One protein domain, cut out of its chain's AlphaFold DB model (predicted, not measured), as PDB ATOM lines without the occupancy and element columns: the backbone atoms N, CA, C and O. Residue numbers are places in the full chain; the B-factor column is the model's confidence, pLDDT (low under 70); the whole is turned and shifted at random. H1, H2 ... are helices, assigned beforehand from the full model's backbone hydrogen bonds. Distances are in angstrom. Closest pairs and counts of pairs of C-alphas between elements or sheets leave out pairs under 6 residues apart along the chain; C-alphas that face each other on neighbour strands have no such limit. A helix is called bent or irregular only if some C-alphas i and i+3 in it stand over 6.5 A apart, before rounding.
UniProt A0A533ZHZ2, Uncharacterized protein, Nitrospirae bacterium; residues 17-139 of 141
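AT A GLANCE: This is residues 17 to 139 of the 141 residues of an uncharacterized protein of Nitrospirae bacterium (UniProt A0A533ZHZ2). This is a long, thin helical hairpin: H1 runs the length of a rod, a tight turn follows at its far end, and H2 comes back beside it in two arms, H2a and H2b, which run on nearly straight with 21 degrees between their lines. The turn makes the tip, where residues 75 to 81 stand free. The printed part has 123 residues with two named helices, H1 then H2, no named strand, and the class is all helix. It is extended, with a radius of gyration of the C-alphas of 26.9 A and spans of 91 by 22 by 11 A.

HOW THE PARTS SIT: H1 is residues 17 to 77. H2, residues 81 to 138, was assigned as one helix by its hydrogen bonds but is bent, with C-alphas 118 and 121 7.2 A apart; its arms are H2a, residues 81 to 118, and H2b, residues 121 to 138. H1 and H2a form a helical hairpin and run opposite ways at a shallow tilt of 12 degrees. They touch, H1 with residues 45 to 74 alone; the closest C-alphas, of Leu 70 and Val 83, are 6.1 A apart. H1 touches H2b with residues 23 to 34 alone; the closest C-alphas, of Leu 34 and Arg 124, are 6.2 A apart. These two run opposite ways at a shallow tilt of 9 degrees. H2a and H2b are near each other. Every O i to N i+4 pair is within hydrogen-bond range in H1 and H2b, and 32 of 34 are in H2a.

IN THESE COORDINATES: H1 begins at C-alpha 17, (159.567, 230.697, 214.061), and is 89.4 A long from first to last C-alpha. H2a begins at C-alpha 81, (246.357, 236.190, 228.428), and is 55.5 A long. H2b, 26.3 A long, ends at C-alpha 138, (165.404, 219.752, 219.346).

THE WHOLE: The two C-alphas farthest apart are those of Gly 17 and Asn 78, 90.9 A. The first and last printed C-alphas, of Gly 17 and Ile 139, are 9.9 A apart. The printed part has no cut, and the link from H1 to H2 is tight, with 3 residues. The mean pLDDT of the printed part is 90.5; residues 78 to 79 are under 70.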
ATOM      1  N   GLY A  17     158.734 229.708 214.743       87.19
ATOM      2  CA  GLY A  17     159.567 230.697 214.061       87.19
ATOM      3  C   GLY A  17     160.575 231.351 215.005       87.19
ATOM      4  O   GLY A  17     161.760 231.433 214.685       87.19
ATOM      5  N   ILE A  18     160.141 231.718 216.215       89.62
ATOM      6  CA  ILE A  18     161.034 232.266 217.246       89.62
ATOM      7  C   ILE A  18     162.125 231.251 217.616       89.62
ATOM      8  O   ILE A  18     163.303 231.603 217.646       89.62
ATOM      9  N   ALA A  19     161.769 229.984 217.850       89.44
ATOM     10  CA  ALA A  19     162.735 228.935 218.170       89.44
ATOM     11  C   ALA A  19     163.762 228.720 217.042       89.44
ATOM     12  O   ALA A  19     164.953 228.576 217.324       89.44
ATOM     13  N   LYS A  20     163.336 228.765 215.772       92.19
ATOM     14  CA  LYS A  20     164.242 228.673 214.612       92.19
ATOM     15  C   LYS A  20     165.236 229.833 214.565       92.19
ATOM     16  O   LYS A  20     166.432 229.587 214.434       92.19
ATOM     17  N   VAL A  21     164.777 231.069 214.782       93.19
ATOM     18  CA  VAL A  21     165.659 232.250 214.850       93.19
ATOM     19  C   VAL A  21     166.685 232.116 215.979       93.19
ATOM     20  O   VAL A  21     167.871 232.367 215.772       93.19
ATOM     21  N   TRP A  22     166.266 231.667 217.168       93.06
ATOM     22  CA  TRP A  22     167.190 231.429 218.283       93.06
ATOM     23  C   TRP A  22     168.204 230.321 217.985       93.06
ATOM     24  O   TRP A  22     169.380 230.473 218.318       93.06
ATOM     25  N   LYS A  23     167.780 229.230 217.334       94.00
ATOM     26  CA  LYS A  23     168.674 228.156 216.876       94.00
ATOM     27  C   LYS A  23     169.737 228.689 215.917       94.00
ATOM     28  O   LYS A  23     170.919 228.406 216.110       94.00
ATOM     29  N   GLU A  24     169.335 229.449 214.905       94.94
ATOM     30  CA  GLU A  24     170.254 230.024 213.918       94.94
ATOM     31  C   GLU A  24     171.240 230.995 214.568       94.94
ATOM     32  O   GLU A  24     172.450 230.874 214.365       94.94
ATOM     33  N   ALA A  25     170.746 231.898 215.421       95.06
ATOM     34  CA  ALA A  25     171.579 232.843 216.155       95.06
ATOM     35  C   ALA A  25     172.584 232.132 217.075       95.06
ATOM     36  O   ALA A  25     173.758 232.505 217.118       95.06
ATOM     37  N   TYR A  26     172.152 231.077 217.774       95.12
ATOM     38  CA  TYR A  26     173.024 230.262 218.617       95.12
ATOM     39  C   TYR A  26     174.140 229.591 217.808       95.12
ATOM     40  O   TYR A  26     175.311 229.703 218.170       95.12
ATOM     41  N   LEU A  27     173.804 228.921 216.700       96.62
ATOM     42  CA  LEU A  27     174.792 228.223 215.871       96.62
ATOM     43  C   LEU A  27     175.772 229.199 215.206       96.62
ATOM     44  O   LEU A  27     176.971 228.923 215.175       96.62
ATOM     45  N   ALA A  28     175.286 230.350 214.736       96.38
ATOM     46  CA  ALA A  28     176.131 231.406 214.186       96.38
ATOM     47  C   ALA A  28     177.072 231.995 215.251       96.38
ATOM     48  O   ALA A  28     178.268 232.158 215.004       96.38
ATOM     49  N   GLY A  29     176.556 232.260 216.456       97.12
ATOM     50  CA  GLY A  29     177.353 232.735 217.586       97.12
ATOM     51  C   GLY A  29     178.415 231.723 218.017       97.12
ATOM     52  O   GLY A  29     179.560 232.097 218.276       97.12
ATOM     53  N   LEU A  30     178.070 230.435 218.028       97.25
ATOM     54  CA  LEU A  30     179.004 229.357 218.324       97.25
ATOM     55  C   LEU A  30     180.135 229.289 217.292       97.25
ATOM     56  O   LEU A  30     181.306 229.212 217.661       97.25
ATOM     57  N   GLU A  31     179.803 229.338 216.003       97.00
ATOM     58  CA  GLU A  31     180.790 229.310 214.924       97.00
ATOM     59  C   GLU A  31     181.735 230.520 214.990       97.00
ATOM     60  O   GLU A  31     182.957 230.358 214.925       97.00
ATOM     61  N   ALA A  32     181.190 231.718 215.221       97.38
ATOM     62  CA  ALA A  32     181.977 232.930 215.425       97.38
ATOM     63  C   ALA A  32     182.896 232.826 216.655       97.38
ATOM     64  O   ALA A  32     184.075 233.170 216.574       97.38
ATOM     65  N   GLY A  33     182.391 232.299 217.774       96.75
ATOM     66  CA  GLY A  33     183.171 232.102 218.997       96.75
ATOM     67  C   GLY A  33     184.326 231.115 218.815       96.75
ATOM     68  O   GLY A  33     185.447 231.383 219.249       96.75
ATOM     69  N   LEU A  34     184.094 230.001 218.117       96.56
ATOM     70  CA  LEU A  34     185.135 229.012 217.818       96.56
ATOM     71  C   LEU A  34     186.186 229.556 216.847       96.56
ATOM     72  O   LEU A  34     187.375 229.257 216.995       96.56
ATOM     73  N   ARG A  35     185.770 230.372 215.874       95.75
ATOM     74  CA  ARG A  35     186.694 231.079 214.984       95.75
ATOM     75  C   ARG A  35     187.566 232.059 215.765       95.75
ATOM     76  O   ARG A  35     188.787 232.000 215.648       95.75
ATOM     77  N   TRP A  36     186.954 232.887 216.608       96.00
ATOM     78  CA  TRP A  36     187.667 233.832 217.467       96.00
ATOM     79  C   TRP A  36     188.654 233.125 218.408       96.00
ATOM     80  O   TRP A  36     189.792 233.563 218.568       96.00
ATOM     81  N   GLN A  37     188.270 231.975 218.969       94.25
ATOM     82  CA  GLN A  37     189.178 231.138 219.755       94.25
ATOM     83  C   GLN A  37     190.404 230.699 218.935       94.25
ATOM     84  O   GLN A  37     191.524 230.740 219.443       94.25
ATOM     85  N   GLY A  38     190.205 230.294 217.677       94.12
ATOM     86  CA  GLY A  38     191.296 229.935 216.767       94.12
ATOM     87  C   GLY A  38     192.232 231.108 216.458       94.12
ATOM     88  O   GLY A  38     193.450 230.951 216.510       94.12
ATOM     89  N   GLU A  39     191.678 232.293 216.197       94.56
ATOM     90  CA  GLU A  39     192.444 233.518 215.917       94.56
ATOM     91  C   GLU A  39     193.277 233.971 217.135       94.56
ATOM     92  O   GLU A  39     194.457 234.320 217.004       94.56
ATOM     93  N   ASN A  40     192.710 233.887 218.340       94.00
ATOM     94  CA  ASN A  40     193.429 234.175 219.582       94.00
ATOM     95  C   ASN A  40     194.545 233.167 219.861       94.00
ATOM     96  O   ASN A  40     195.651 233.557 220.237       94.00
ATOM     97  N   GLU A  41     194.277 231.873 219.665       93.19
ATOM     98  CA  GLU A  41     195.279 230.818 219.829       93.19
ATOM     99  C   GLU A  41     196.459 231.031 218.872       93.19
ATOM    100  O   GLU A  41     197.618 230.956 219.288       93.19
ATOM    101  N   TYR A  42     196.178 231.355 217.607       92.50
ATOM    102  CA  TYR A  42     197.202 231.695 216.621       92.50
ATOM    103  C   TYR A  42     198.042 232.899 217.066       92.50
ATOM    104  O   TYR A  42     199.274 232.851 217.034       92.50
ATOM    105  N   THR A  43     197.388 233.960 217.543       94.00
ATOM    106  CA  THR A  43     198.064 235.178 218.008       94.00
ATOM    107  C   THR A  43     198.982 234.895 219.196       94.00
ATOM    108  O   THR A  43     200.150 235.285 219.179       94.00
ATOM    109  N   ALA A  44     198.504 234.150 220.197       91.38
ATOM    110  CA  ALA A  44     199.305 233.770 221.360       91.38
ATOM    111  C   ALA A  44     200.537 232.938 220.961       91.38
ATOM    112  O   ALA A  44     201.652 233.222 221.407       91.38
ATOM    113  N   LYS A  45     200.362 231.952 220.071       91.62
ATOM    114  CA  LYS A  45     201.473 231.158 219.518       91.62
ATOM    115  C   LYS A  45     202.484 232.025 218.772       91.62
ATOM    116  O   LYS A  45     203.684 231.841 218.954       91.62
ATOM    117  N   SER A  46     202.018 232.981 217.970       90.25
ATOM    118  CA  SER A  46     202.882 233.912 217.236       90.25
ATOM    119  C   SER A  46     203.734 234.768 218.179       90.25
ATOM    120  O   SER A  46     204.947 234.857 217.995       90.25
ATOM    121  N   ILE A  47     203.137 235.314 219.245       91.88
ATOM    122  CA  ILE A  47     203.861 236.087 220.269       91.88
ATOM    123  C   ILE A  47     204.938 235.227 220.938       91.88
ATOM    124  O   ILE A  47     206.079 235.667 221.076       91.88
ATOM    125  N   MET A  48     204.606 233.988 221.314       89.12
ATOM    126  CA  MET A  48     205.576 233.069 221.916       89.12
ATOM    127  C   MET A  48     206.735 232.759 220.961       89.12
ATOM    128  O   MET A  48     207.895 232.854 221.361       89.12
ATOM    129  N   LYS A  49     206.446 232.478 219.683       88.25
ATOM    130  CA  LYS A  49     207.478 232.267 218.656       88.25
ATOM    131  C   LYS A  49     208.379 233.487 218.486       88.25
ATOM    132  O   LYS A  49     209.597 233.343 218.457       88.25
ATOM    133  N   GLN A  50     207.802 234.684 218.410       88.75
ATOM    134  CA  GLN A  50     208.575 235.923 218.315       88.75
ATOM    135  C   GLN A  50     209.463 236.138 219.543       88.75
ATOM    136  O   GLN A  50     210.617 236.531 219.389       88.75
ATOM    137  N   GLY A  51     208.961 235.850 220.747       88.00
ATOM    138  CA  GLY A  51     209.747 235.922 221.980       88.00
ATOM    139  C   GLY A  51     210.970 235.006 221.938       88.00
ATOM    140  O   GLY A  51     212.083 235.455 222.196       88.00
ATOM    141  N   ILE A  52     210.775 233.753 221.525       86.94
ATOM    142  CA  ILE A  52     211.845 232.756 221.391       86.94
ATOM    143  C   ILE A  52     212.877 233.175 220.333       86.94
ATOM    144  O   ILE A  52     214.077 233.188 220.612       86.94
ATOM    145  N   LEU A  53     212.422 233.580 219.142       87.00
ATOM    146  CA  LEU A  53     213.299 234.061 218.069       87.00
ATOM    147  C   LEU A  53     214.114 235.277 218.517       87.00
ATOM    148  O   LEU A  53     215.304 235.381 218.225       87.00
ATOM    149  N   ARG A  54     213.497 236.187 219.277       88.06
ATOM    150  CA  ARG A  54     214.187 237.353 219.829       88.06
ATOM    151  C   ARG A  54     215.260 236.952 220.837       88.06
ATOM    152  O   ARG A  54     216.327 237.557 220.840       88.06
ATOM    153  N   SER A  55     215.018 235.929 221.657       85.44
ATOM    154  CA  SER A  55     216.032 235.379 222.563       85.44
ATOM    155  C   SER A  55     217.200 234.740 221.806       85.44
ATOM    156  O   SER A  55     218.346 234.976 222.181       85.44
ATOM    157  N   GLN A  56     216.943 234.005 220.717       86.88
ATOM    158  CA  GLN A  56     218.002 233.476 219.841       86.88
ATOM    159  C   GLN A  56     218.837 234.594 219.212       86.88
ATOM    160  O   GLN A  56     220.065 234.560 219.258       86.88
ATOM    161  N   GLN A  57     218.175 235.611 218.657       89.50
ATOM    162  CA  GLN A  57     218.843 236.768 218.059       89.50
ATOM    163  C   GLN A  57     219.666 237.538 219.088       89.50
ATOM    164  O   GLN A  57     220.792 237.933 218.799       89.50
ATOM    165  N   TRP A  58     219.124 237.728 220.292       89.44
ATOM    166  CA  TRP A  58     219.835 238.379 221.384       89.44
ATOM    167  C   TRP A  58     221.085 237.597 221.788       89.44
ATOM    168  O   TRP A  58     222.141 238.202 221.922       89.44
ATOM    169  N   LEU A  59     220.983 236.269 221.913       88.69
ATOM    170  CA  LEU A  59     222.115 235.395 222.221       88.69
ATOM    171  C   LEU A  59     223.207 235.489 221.140       88.69
ATOM    172  O   LEU A  59     224.385 235.656 221.450       88.69
ATOM    173  N   ALA A  60     222.825 235.433 219.863       88.44
ATOM    174  CA  ALA A  60     223.769 235.577 218.757       88.44
ATOM    175  C   ALA A  60     224.442 236.962 218.757       88.44
ATOM    176  O   ALA A  60     225.660 237.066 218.610       88.44
ATOM    177  N   PHE A  61     223.659 238.020 218.982       91.94
ATOM    178  CA  PHE A  61     224.158 239.389 219.078       91.94
ATOM    179  C   PHE A  61     225.126 239.570 220.251       91.94
ATOM    180  O   PHE A  61     226.192 240.157 220.082       91.94
ATOM    181  N   SER A  62     224.791 239.058 221.438       89.88
ATOM    182  CA  SER A  62     225.634 239.207 222.622       89.88
ATOM    183  C   SER A  62     226.956 238.455 222.487       89.88
ATOM    184  O   SER A  62     227.970 238.939 222.983       89.88
ATOM    185  N   LYS A  63     226.978 237.317 221.782       90.31
ATOM    186  CA  LYS A  63     228.216 236.597 221.442       90.31
ATOM    187  C   LYS A  63     229.138 237.462 220.581       90.31
ATOM    188  O   LYS A  63     230.265 237.732 220.985       90.31
ATOM    189  N   ASP A  64     228.625 237.958 219.454       90.62
ATOM    190  CA  ASP A  64     229.374 238.802 218.511       90.62
ATOM    191  C   ASP A  64     229.866 240.105 219.161       90.62
ATOM    192  O   ASP A  64     231.016 240.507 218.990       90.62
ATOM    193  N   TYR A  65     229.018 240.744 219.970       91.62
ATOM    194  CA  TYR A  65     229.383 241.958 220.693       91.62
ATOM    195  C   TYR A  65     230.537 241.726 221.680       91.62
ATOM    196  O   TYR A  65     231.466 242.536 221.757       91.62
ATOM    197  N   LEU A  66     230.500 240.620 222.431       91.69
ATOM    198  CA  LEU A  66     231.553 240.282 223.387       91.69
ATOM    199  C   LEU A  66     232.861 239.916 222.677       91.69
ATOM    200  O   LEU A  66     233.919 240.386 223.095       91.69
ATOM    201  N   ASP A  67     232.796 239.157 221.584       88.81
ATOM    202  CA  ASP A  67     233.976 238.808 220.788       88.81
ATOM    203  C   ASP A  67     234.654 240.061 220.205       88.81
ATOM    204  O   ASP A  67     235.860 240.246 220.387       88.81
ATOM    205  N   LYS A  68     233.882 240.991 219.625       89.81
ATOM    206  CA  LYS A  68     234.394 242.292 219.151       89.81
ATOM    207  C   LYS A  68     235.002 243.132 220.269       89.81
ATOM    208  O   LYS A  68     236.031 243.779 220.076       89.81
ATOM    209  N   SER A  69     234.384 243.126 221.448       88.75
ATOM    210  CA  SER A  69     234.915 243.848 222.610       88.75
ATOM    211  C   SER A  69     236.281 243.291 223.027       88.75
ATOM    212  O   SER A  69     237.202 244.048 223.329       88.75
ATOM    213  N   LEU A  70     236.452 241.967 222.978       89.56
ATOM    214  CA  LEU A  70     237.736 241.319 223.246       89.56
ATOM    215  C   LEU A  70     238.792 241.627 222.178       89.56
ATOM    216  O   LEU A  70     239.954 241.837 222.525       89.56
ATOM    217  N   GLU A  71     238.416 241.682 220.898       88.44
ATOM    218  CA  GLU A  71     239.316 242.102 219.813       88.44
ATOM    219  C   GLU A  71     239.833 243.529 220.024       88.44
ATOM    220  O   GLU A  71     241.036 243.777 219.913       88.44
ATOM    221  N   GLN A  72     238.951 244.455 220.411       87.62
ATOM    222  CA  GLN A  72     239.334 245.831 220.729       87.62
ATOM    223  C   GLN A  72     240.319 245.895 221.900       87.62
ATOM    224  O   GLN A  72     241.313 246.616 221.819       87.62
ATOM    225  N   ILE A  73     240.093 245.129 222.972       85.88
ATOM    226  CA  ILE A  73     241.018 245.075 224.116       85.88
ATOM    227  C   ILE A  73     242.379 244.517 223.683       85.88
ATOM    228  O   ILE A  73     243.419 245.076 224.039       85.88
ATOM    229  N   GLN A  74     242.388 243.451 222.878       85.50
ATOM    230  CA  GLN A  74     243.619 242.826 222.394       85.50
ATOM    231  C   GLN A  74     244.453 243.779 221.528       85.50
ATOM    232  O   GLN A  74     245.674 243.813 221.674       85.50
ATOM    233  N   ALA A  75     243.799 244.596 220.696       84.38
ATOM    234  CA  ALA A  75     244.454 245.605 219.865       84.38
ATOM    235  C   ALA A  75     245.146 246.717 220.679       84.38
ATOM    236  O   ALA A  75     246.140 247.273 220.220       84.38
ATOM    237  N   HIS A  76     244.657 247.028 221.886       81.44
ATOM    238  CA  HIS A  76     245.227 248.076 222.746       81.44
ATOM    239  C   HIS A  76     246.259 247.559 223.758       81.44
ATOM    240  O   HIS A  76     247.094 248.338 224.212       81.44
ATOM    241  N   GLN A  77     246.195 246.281 224.151       75.38
ATOM    242  CA  GLN A  77     246.996 245.742 225.261       75.38
ATOM    243  C   GLN A  77     248.027 244.672 224.881       75.38
ATOM    244  O   GLN A  77     248.688 244.192 225.787       75.38
ATOM    245  N   ASN A  78     248.166 244.330 223.593       68.50
ATOM    246  CA  ASN A  78     249.126 243.383 222.995       68.50
ATOM    247  C   ASN A  78     249.402 242.097 223.822       68.50
ATOM    248  O   ASN A  78     250.090 242.117 224.833       68.50
ATOM    249  N   GLU A  79     248.888 240.952 223.358       67.81
ATOM    250  CA  GLU A  79     249.062 239.625 223.995       67.81
ATOM    251  C   GLU A  79     248.679 239.550 225.488       67.81
ATOM    252  O   GLU A  79     249.401 239.009 226.324       67.81
ATOM    253  N   ASN A  80     247.482 240.032 225.837       79.75
ATOM    254  CA  ASN A  80     246.939 239.848 227.182       79.75
ATOM    255  C   ASN A  80     246.322 238.429 227.352       79.75
ATOM    256  O   ASN A  80     245.290 238.138 226.735       79.75
ATOM    257  N   PRO A  81     246.871 237.549 228.216       80.88
ATOM    258  CA  PRO A  81     246.357 236.190 228.428       80.88
ATOM    259  C   PRO A  81     244.935 236.159 229.015       80.88
ATOM    260  O   PRO A  81     244.193 235.202 228.787       80.88
ATOM    261  N   PHE A  82     244.504 237.222 229.707       85.62
ATOM    262  CA  PHE A  82     243.129 237.345 230.199       85.62
ATOM    263  C   PHE A  82     242.112 237.488 229.064       85.62
ATOM    264  O   PHE A  82     240.971 237.051 229.216       85.62
ATOM    265  N   VAL A  83     242.508 238.036 227.909       86.19
ATOM    266  CA  VAL A  83     241.638 238.100 226.726       86.19
ATOM    267  C   VAL A  83     241.401 236.701 226.162       86.19
ATOM    268  O   VAL A  83     240.264 236.348 225.854       86.19
ATOM    269  N   ALA A  84     242.449 235.875 226.085       86.19
ATOM    270  CA  ALA A  84     242.334 234.492 225.624       86.19
ATOM    271  C   ALA A  84     241.455 233.650 226.563       86.19
ATOM    272  O   ALA A  84     240.568 232.934 226.094       86.19
ATOM    273  N   LEU A  85     241.644 233.793 227.880       88.88
ATOM    274  CA  LEU A  85     240.793 233.146 228.882       88.88
ATOM    275  C   LEU A  85     239.332 233.600 228.756       88.88
ATOM    276  O   LEU A  85     238.430 232.768 228.717       88.88
ATOM    277  N   SER A  86     239.088 234.909 228.636       89.62
ATOM    278  CA  SER A  86     237.732 235.455 228.494       89.62
ATOM    279  C   SER A  86     237.044 234.942 227.228       89.62
ATOM    280  O   SER A  86     235.875 234.560 227.279       89.62
ATOM    281  N   ARG A  87     237.779 234.851 226.112       90.00
ATOM    282  CA  ARG A  87     237.281 234.283 224.851       90.00
ATOM    283  C   ARG A  87     236.863 232.825 225.023       90.00
ATOM    284  O   ARG A  87     235.779 232.455 224.585       90.00
ATOM    285  N   GLN A  88     237.672 232.012 225.704       90.62
ATOM    286  CA  GLN A  88     237.320 230.618 225.991       90.62
ATOM    287  C   GLN A  88     236.068 230.505 226.870       90.62
ATOM    288  O   GLN A  88     235.198 229.692 226.575       90.62
ATOM    289  N   VAL A  89     235.941 231.338 227.909       90.44
ATOM    290  CA  VAL A  89     234.758 231.353 228.792       90.44
ATOM    291  C   VAL A  89     233.493 231.725 228.016       90.44
ATOM    292  O   VAL A  89     232.466 231.057 228.157       90.44
ATOM    293  N   ILE A  90     233.567 232.754 227.167       90.19
ATOM    294  CA  ILE A  90     232.470 233.165 226.285       90.19
ATOM    295  C   ILE A  90     232.096 232.009 225.356       90.19
ATOM    296  O   ILE A  90     230.960 231.542 225.391       90.19
ATOM    297  N   GLN A  91     233.051 231.476 224.592       89.19
ATOM    298  CA  GLN A  91     232.798 230.395 223.640       89.19
ATOM    299  C   GLN A  91     232.209 229.148 224.307       89.19
ATOM    300  O   GLN A  91     231.235 228.601 223.793       89.19
ATOM    301  N   ALA A  92     232.738 228.734 225.461       89.56
ATOM    302  CA  ALA A  92     232.217 227.597 226.214       89.56
ATOM    303  C   ALA A  92     230.776 227.836 226.688       89.56
ATOM    304  O   ALA A  92     229.931 226.952 226.564       89.56
ATOM    305  N   SER A  93     230.471 229.045 227.168       87.56
ATOM    306  CA  SER A  93     229.118 229.405 227.604       87.56
ATOM    307  C   SER A  93     228.124 229.340 226.443       87.56
ATOM    308  O   SER A  93     227.067 228.723 226.570       87.56
ATOM    309  N   TYR A  94     228.473 229.904 225.280       90.12
ATOM    310  CA  TYR A  94     227.606 229.861 224.098       90.12
ATOM    311  C   TYR A  94     227.497 228.461 223.487       90.12
ATOM    312  O   TYR A  94     226.412 228.093 223.056       90.12
ATOM    313  N   ALA A  95     228.560 227.653 223.518       88.88
ATOM    314  CA  ALA A  95     228.515 226.264 223.056       88.88
ATOM    315  C   ALA A  95     227.512 225.406 223.848       88.88
ATOM    316  O   ALA A  95     226.977 224.440 223.310       88.88
ATOM    317  N   VAL A  96     227.232 225.769 225.104       89.38
ATOM    318  CA  VAL A  96     226.206 225.121 225.936       89.38
ATOM    319  C   VAL A  96     224.830 225.770 225.749       89.38
ATOM    320  O   VAL A  96     223.832 225.064 225.630       89.38
ATOM    321  N   LEU A  97     224.750 227.102 225.714       87.38
ATOM    322  CA  LEU A  97     223.476 227.832 225.626       87.38
ATOM    323  C   LEU A  97     222.792 227.705 224.259       87.38
ATOM    324  O   LEU A  97     221.577 227.533 224.197       87.38
ATOM    325  N   GLU A  98     223.551 227.777 223.171       87.00
ATOM    326  CA  GLU A  98     223.040 227.731 221.798       87.00
ATOM    327  C   GLU A  98     222.216 226.458 221.498       87.00
ATOM    328  O   GLU A  98     221.063 226.591 221.075       87.00
ATOM    329  N   PRO A  99     222.693 225.228 221.790       88.31
ATOM    330  CA  PRO A  99     221.893 224.021 221.573       88.31
ATOM    331  C   PRO A  99     220.666 223.931 222.489       88.31
ATOM    332  O   PRO A  99     219.637 223.403 222.065       88.31
ATOM    333  N   VAL A 100     220.733 224.459 223.717       87.12
ATOM    334  CA  VAL A 100     219.584 224.487 224.641       87.12
ATOM    335  C   VAL A 100     218.476 225.377 224.089       87.12
ATOM    336  O   VAL A 100     217.318 224.961 224.044       87.12
ATOM    337  N   VAL A 101     218.825 226.578 223.626       85.69
ATOM    338  CA  VAL A 101     217.851 227.505 223.043       85.69
ATOM    339  C   VAL A 101     217.260 226.927 221.758       85.69
ATOM    340  O   VAL A 101     216.042 226.945 221.604       85.69
ATOM    341  N   ASN A 102     218.081 226.347 220.876       86.31
ATOM    342  CA  ASN A 102     217.596 225.724 219.639       86.31
ATOM    343  C   ASN A 102     216.651 224.547 219.918       86.31
ATOM    344  O   ASN A 102     215.567 224.480 219.346       86.31
ATOM    345  N   SER A 103     216.994 223.685 220.879       87.88
ATOM    346  CA  SER A 103     216.120 222.579 221.290       87.88
ATOM    347  C   SER A 103     214.783 223.083 221.842       87.88
ATOM    348  O   SER A 103     213.734 222.511 221.554       87.88
ATOM    349  N   ALA A 104     214.793 224.172 222.618       83.75
ATOM    350  CA  ALA A 104     213.567 224.774 223.134       83.75
ATOM    351  C   ALA A 104     212.663 225.304 222.009       83.75
ATOM    352  O   ALA A 104     211.440 225.184 222.106       83.75
ATOM    353  N   VAL A 105     213.246 225.844 220.931       86.88
ATOM    354  CA  VAL A 105     212.504 226.291 219.741       86.88
ATOM    355  C   VAL A 105     211.817 225.108 219.072       86.88
ATOM    356  O   VAL A 105     210.597 225.130 218.910       86.88
ATOM    357  N   ASP A 106     212.571 224.054 218.768       87.75
ATOM    358  CA  ASP A 106     212.057 222.870 218.075       87.75
ATOM    359  C   ASP A 106     210.934 222.188 218.866       87.75
ATOM    360  O   ASP A 106     209.887 221.824 218.314       87.75
ATOM    361  N   VAL A 107     211.112 222.059 220.186       88.75
ATOM    362  CA  VAL A 107     210.091 221.513 221.088       88.75
ATOM    363  C   VAL A 107     208.847 222.399 221.095       88.75
ATOM    364  O   VAL A 107     207.729 221.881 221.024       88.75
ATOM    365  N   CYS A 108     209.011 223.721 221.154       88.50
ATOM    366  CA  CYS A 108     207.895 224.662 221.148       88.50
ATOM    367  C   CYS A 108     207.090 224.575 219.842       88.50
ATOM    368  O   CYS A 108     205.864 224.440 219.872       88.50
ATOM    369  N   GLU A 109     207.765 224.561 218.692       89.12
ATOM    370  CA  GLU A 109     207.111 224.447 217.387       89.12
ATOM    371  C   GLU A 109     206.387 223.114 217.209       89.12
ATOM    372  O   GLU A 109     205.226 223.083 216.782       89.12
ATOM    373  N   THR A 110     207.041 222.019 217.596       92.25
ATOM    374  CA  THR A 110     206.459 220.675 217.552       92.25
ATOM    375  C   THR A 110     205.224 220.591 218.443       92.25
ATOM    376  O   THR A 110     204.182 220.090 218.015       92.25
ATOM    377  N   THR A 111     205.302 221.144 219.655       91.50
ATOM    378  CA  THR A 111     204.191 221.159 220.612       91.50
ATOM    379  C   THR A 111     203.016 221.971 220.081       91.50
ATOM    380  O   THR A 111     201.884 221.491 220.099       91.50
ATOM    381  N   PHE A 112     203.253 223.171 219.542       92.62
ATOM    382  CA  PHE A 112     202.182 223.996 218.977       92.62
ATOM    383  C   PHE A 112     201.486 223.334 217.796       92.62
ATOM    384  O   PHE A 112     200.254 223.395 217.713       92.62
ATOM    385  N   LYS A 113     202.256 222.687 216.916       92.38
ATOM    386  CA  LYS A 113     201.724 221.951 215.771       92.38
ATOM    387  C   LYS A 113     200.933 220.724 216.216       92.38
ATOM    388  O   LYS A 113     199.837 220.488 215.710       92.38
ATOM    389  N   SER A 114     201.452 219.952 217.171       93.44
ATOM    390  CA  SER A 114     200.751 218.783 217.710       93.44
ATOM    391  C   SER A 114     199.455 219.187 218.407       93.44
ATOM    392  O   SER A 114     198.401 218.646 218.090       93.44
ATOM    393  N   TYR A 115     199.485 220.203 219.269       92.50
ATOM    394  CA  TYR A 115     198.281 220.710 219.923       92.50
ATOM    395  C   TYR A 115     197.216 221.151 218.909       92.50
ATOM    396  O   TYR A 115     196.047 220.795 219.044       92.50
ATOM    397  N   GLU A 116     197.612 221.869 217.857       92.38
ATOM    398  CA  GLU A 116     196.681 222.320 216.819       92.38
ATOM    399  C   GLU A 116     196.038 221.166 216.054       92.38
ATOM    400  O   GLU A 116     194.818 221.117 215.881       92.38
ATOM    401  N   THR A 117     196.866 220.228 215.605       92.94
ATOM    402  CA  THR A 117     196.445 219.136 214.723       92.94
ATOM    403  C   THR A 117     195.698 218.040 215.467       92.94
ATOM    404  O   THR A 117     194.719 217.509 214.944       92.94
ATOM    405  N   THR A 118     196.128 217.711 216.683       94.12
ATOM    406  CA  THR A 118     195.590 216.597 217.468       94.12
ATOM    407  C   THR A 118     194.445 217.028 218.377       94.12
ATOM    408  O   THR A 118     193.532 216.240 218.603       94.12
ATOM    409  N   VAL A 119     194.457 218.266 218.887       93.31
ATOM    410  CA  VAL A 119     193.521 218.693 219.937       93.31
ATOM    411  C   VAL A 119     192.626 219.830 219.469       93.31
ATOM    412  O   VAL A 119     191.416 219.638 219.343       93.31
ATOM    413  N   SER A 120     193.178 221.017 219.207       92.88
ATOM    414  CA  SER A 120     192.360 222.231 219.128       92.88
ATOM    415  C   SER A 120     191.507 222.298 217.857       92.88
ATOM    416  O   SER A 120     190.305 222.561 217.943       92.88
ATOM    417  N   ALA A 121     192.058 221.971 216.681       91.81
ATOM    418  CA  ALA A 121     191.282 221.970 215.440       91.81
ATOM    419  C   ALA A 121     190.230 220.843 215.373       91.81
ATOM    420  O   ALA A 121     189.100 221.125 214.958       91.81
ATOM    421  N   PRO A 122     190.524 219.588 215.774       95.50
ATOM    422  CA  PRO A 122     189.495 218.556 215.879       95.50
ATOM    423  C   PRO A 122     188.404 218.905 216.892       95.50
ATOM    424  O   PRO A 122     187.229 218.754 216.566       95.50
ATOM    425  N   SER A 123     188.760 219.419 218.073       94.62
ATOM    426  CA  SER A 123     187.785 219.739 219.127       94.62
ATOM    427  C   SER A 123     186.799 220.815 218.686       94.62
ATOM    428  O   SER A 123     185.596 220.640 218.857       94.62
ATOM    429  N   ARG A 124     187.278 221.895 218.045       94.81
ATOM    430  CA  ARG A 124     186.397 222.947 217.506       94.81
ATOM    431  C   ARG A 124     185.405 222.391 216.481       94.81
ATOM    432  O   ARG A 124     184.220 222.707 216.547       94.81
ATOM    433  N   ARG A 125     185.869 221.522 215.572       94.31
ATOM    434  CA  ARG A 125     185.005 220.862 214.577       94.31
ATOM    435  C   ARG A 125     183.949 219.973 215.233       94.31
ATOM    436  O   ARG A 125     182.766 220.156 214.970       94.31
ATOM    437  N   HIS A 126     184.362 219.080 216.133       96.06
ATOM    438  CA  HIS A 126     183.439 218.173 216.823       96.06
ATOM    439  C   HIS A 126     182.402 218.934 217.647       96.06
ATOM    440  O   HIS A 126     181.226 218.578 217.639       96.06
ATOM    441  N   LEU A 127     182.815 220.000 218.333       95.19
ATOM    442  CA  LEU A 127     181.912 220.802 219.145       95.19
ATOM    443  C   LEU A 127     180.845 221.485 218.280       95.19
ATOM    444  O   LEU A 127     179.667 221.443 218.632       95.19
ATOM    445  N   LEU A 128     181.221 222.047 217.128       96.19
ATOM    446  CA  LEU A 128     180.256 222.622 216.189       96.19
ATOM    447  C   LEU A 128     179.308 221.556 215.619       96.19
ATOM    448  O   LEU A 128     178.100 221.774 215.564       96.19
ATOM    449  N   GLU A 129     179.833 220.397 215.221       97.19
ATOM    450  CA  GLU A 129     179.038 219.300 214.657       97.19
ATOM    451  C   GLU A 129     178.026 218.724 215.652       97.19
ATOM    452  O   GLU A 129     176.865 218.517 215.295       97.19
ATOM    453  N   ILE A 130     178.440 218.483 216.901       97.12
ATOM    454  CA  ILE A 130     177.551 217.980 217.955       97.12
ATOM    455  C   ILE A 130     176.433 218.988 218.213       97.12
ATOM    456  O   ILE A 130     175.268 218.604 218.230       97.12
ATOM    457  N   ASN A 131     176.763 220.275 218.342       96.50
ATOM    458  CA  ASN A 131     175.752 221.302 218.580       96.50
ATOM    459  C   ASN A 131     174.787 221.449 217.401       96.50
ATOM    460  O   ASN A 131     173.583 221.543 217.622       96.50
ATOM    461  N   LYS A 132     175.268 221.374 216.152       95.88
ATOM    462  CA  LYS A 132     174.391 221.342 214.969       95.88
ATOM    463  C   LYS A 132     173.415 220.163 215.029       95.88
ATOM    464  O   LYS A 132     172.217 220.365 214.865       95.88
ATOM    465  N   LYS A 133     173.901 218.953 215.334       96.06
ATOM    466  CA  LYS A 133     173.058 217.746 215.447       96.06
ATOM    467  C   LYS A 133     172.034 217.842 216.579       96.06
ATOM    468  O   LYS A 133     170.875 217.497 216.376       96.06
ATOM    469  N   VAL A 134     172.446 218.316 217.756       94.69
ATOM    470  CA  VAL A 134     171.550 218.485 218.910       94.69
ATOM    471  C   VAL A 134     170.469 219.514 218.595       94.69
ATOM    472  O   VAL A 134     169.291 219.233 218.790       94.69
ATOM    473  N   MET A 135     170.843 220.673 218.052       93.12
ATOM    474  CA  MET A 135     169.875 221.721 217.732       93.12
ATOM    475  C   MET A 135     168.910 221.303 216.620       93.12
ATOM    476  O   MET A 135     167.737 221.651 216.697       93.12
ATOM    477  N   GLU A 136     169.359 220.524 215.631       93.31
ATOM    478  CA  GLU A 136     168.461 219.934 214.625       93.31
ATOM    479  C   GLU A 136     167.475 218.938 215.243       93.31
ATOM    480  O   GLU A 136     166.311 218.902 214.859       93.31
ATOM    481  N   SER A 137     167.913 218.158 216.235       92.25
ATOM    482  CA  SER A 137     167.042 217.210 216.932       92.25
ATOM    483  C   SER A 137     165.996 217.888 217.823       92.25
ATOM    484  O   SER A 137     164.929 217.312 218.019       92.25
ATOM    485  N   VAL A 138     166.307 219.046 218.416       89.06
ATOM    486  CA  VAL A 138     165.404 219.752 219.346       89.06
ATOM    487  C   VAL A 138     164.473 220.710 218.603       89.06
ATOM    488  O   VAL A 138     163.300 220.814 218.949       89.06
ATOM    489  N   ILE A 139     164.982 221.407 217.584       89.94
ATOM    490  CA  ILE A 139     164.227 222.359 216.761       89.94
ATOM    491  C   ILE A 139     164.460 221.971 215.293       89.94
ATOM    492  O   ILE A 139     165.409 222.466 214.668       89.94
TER     493      ILE A 139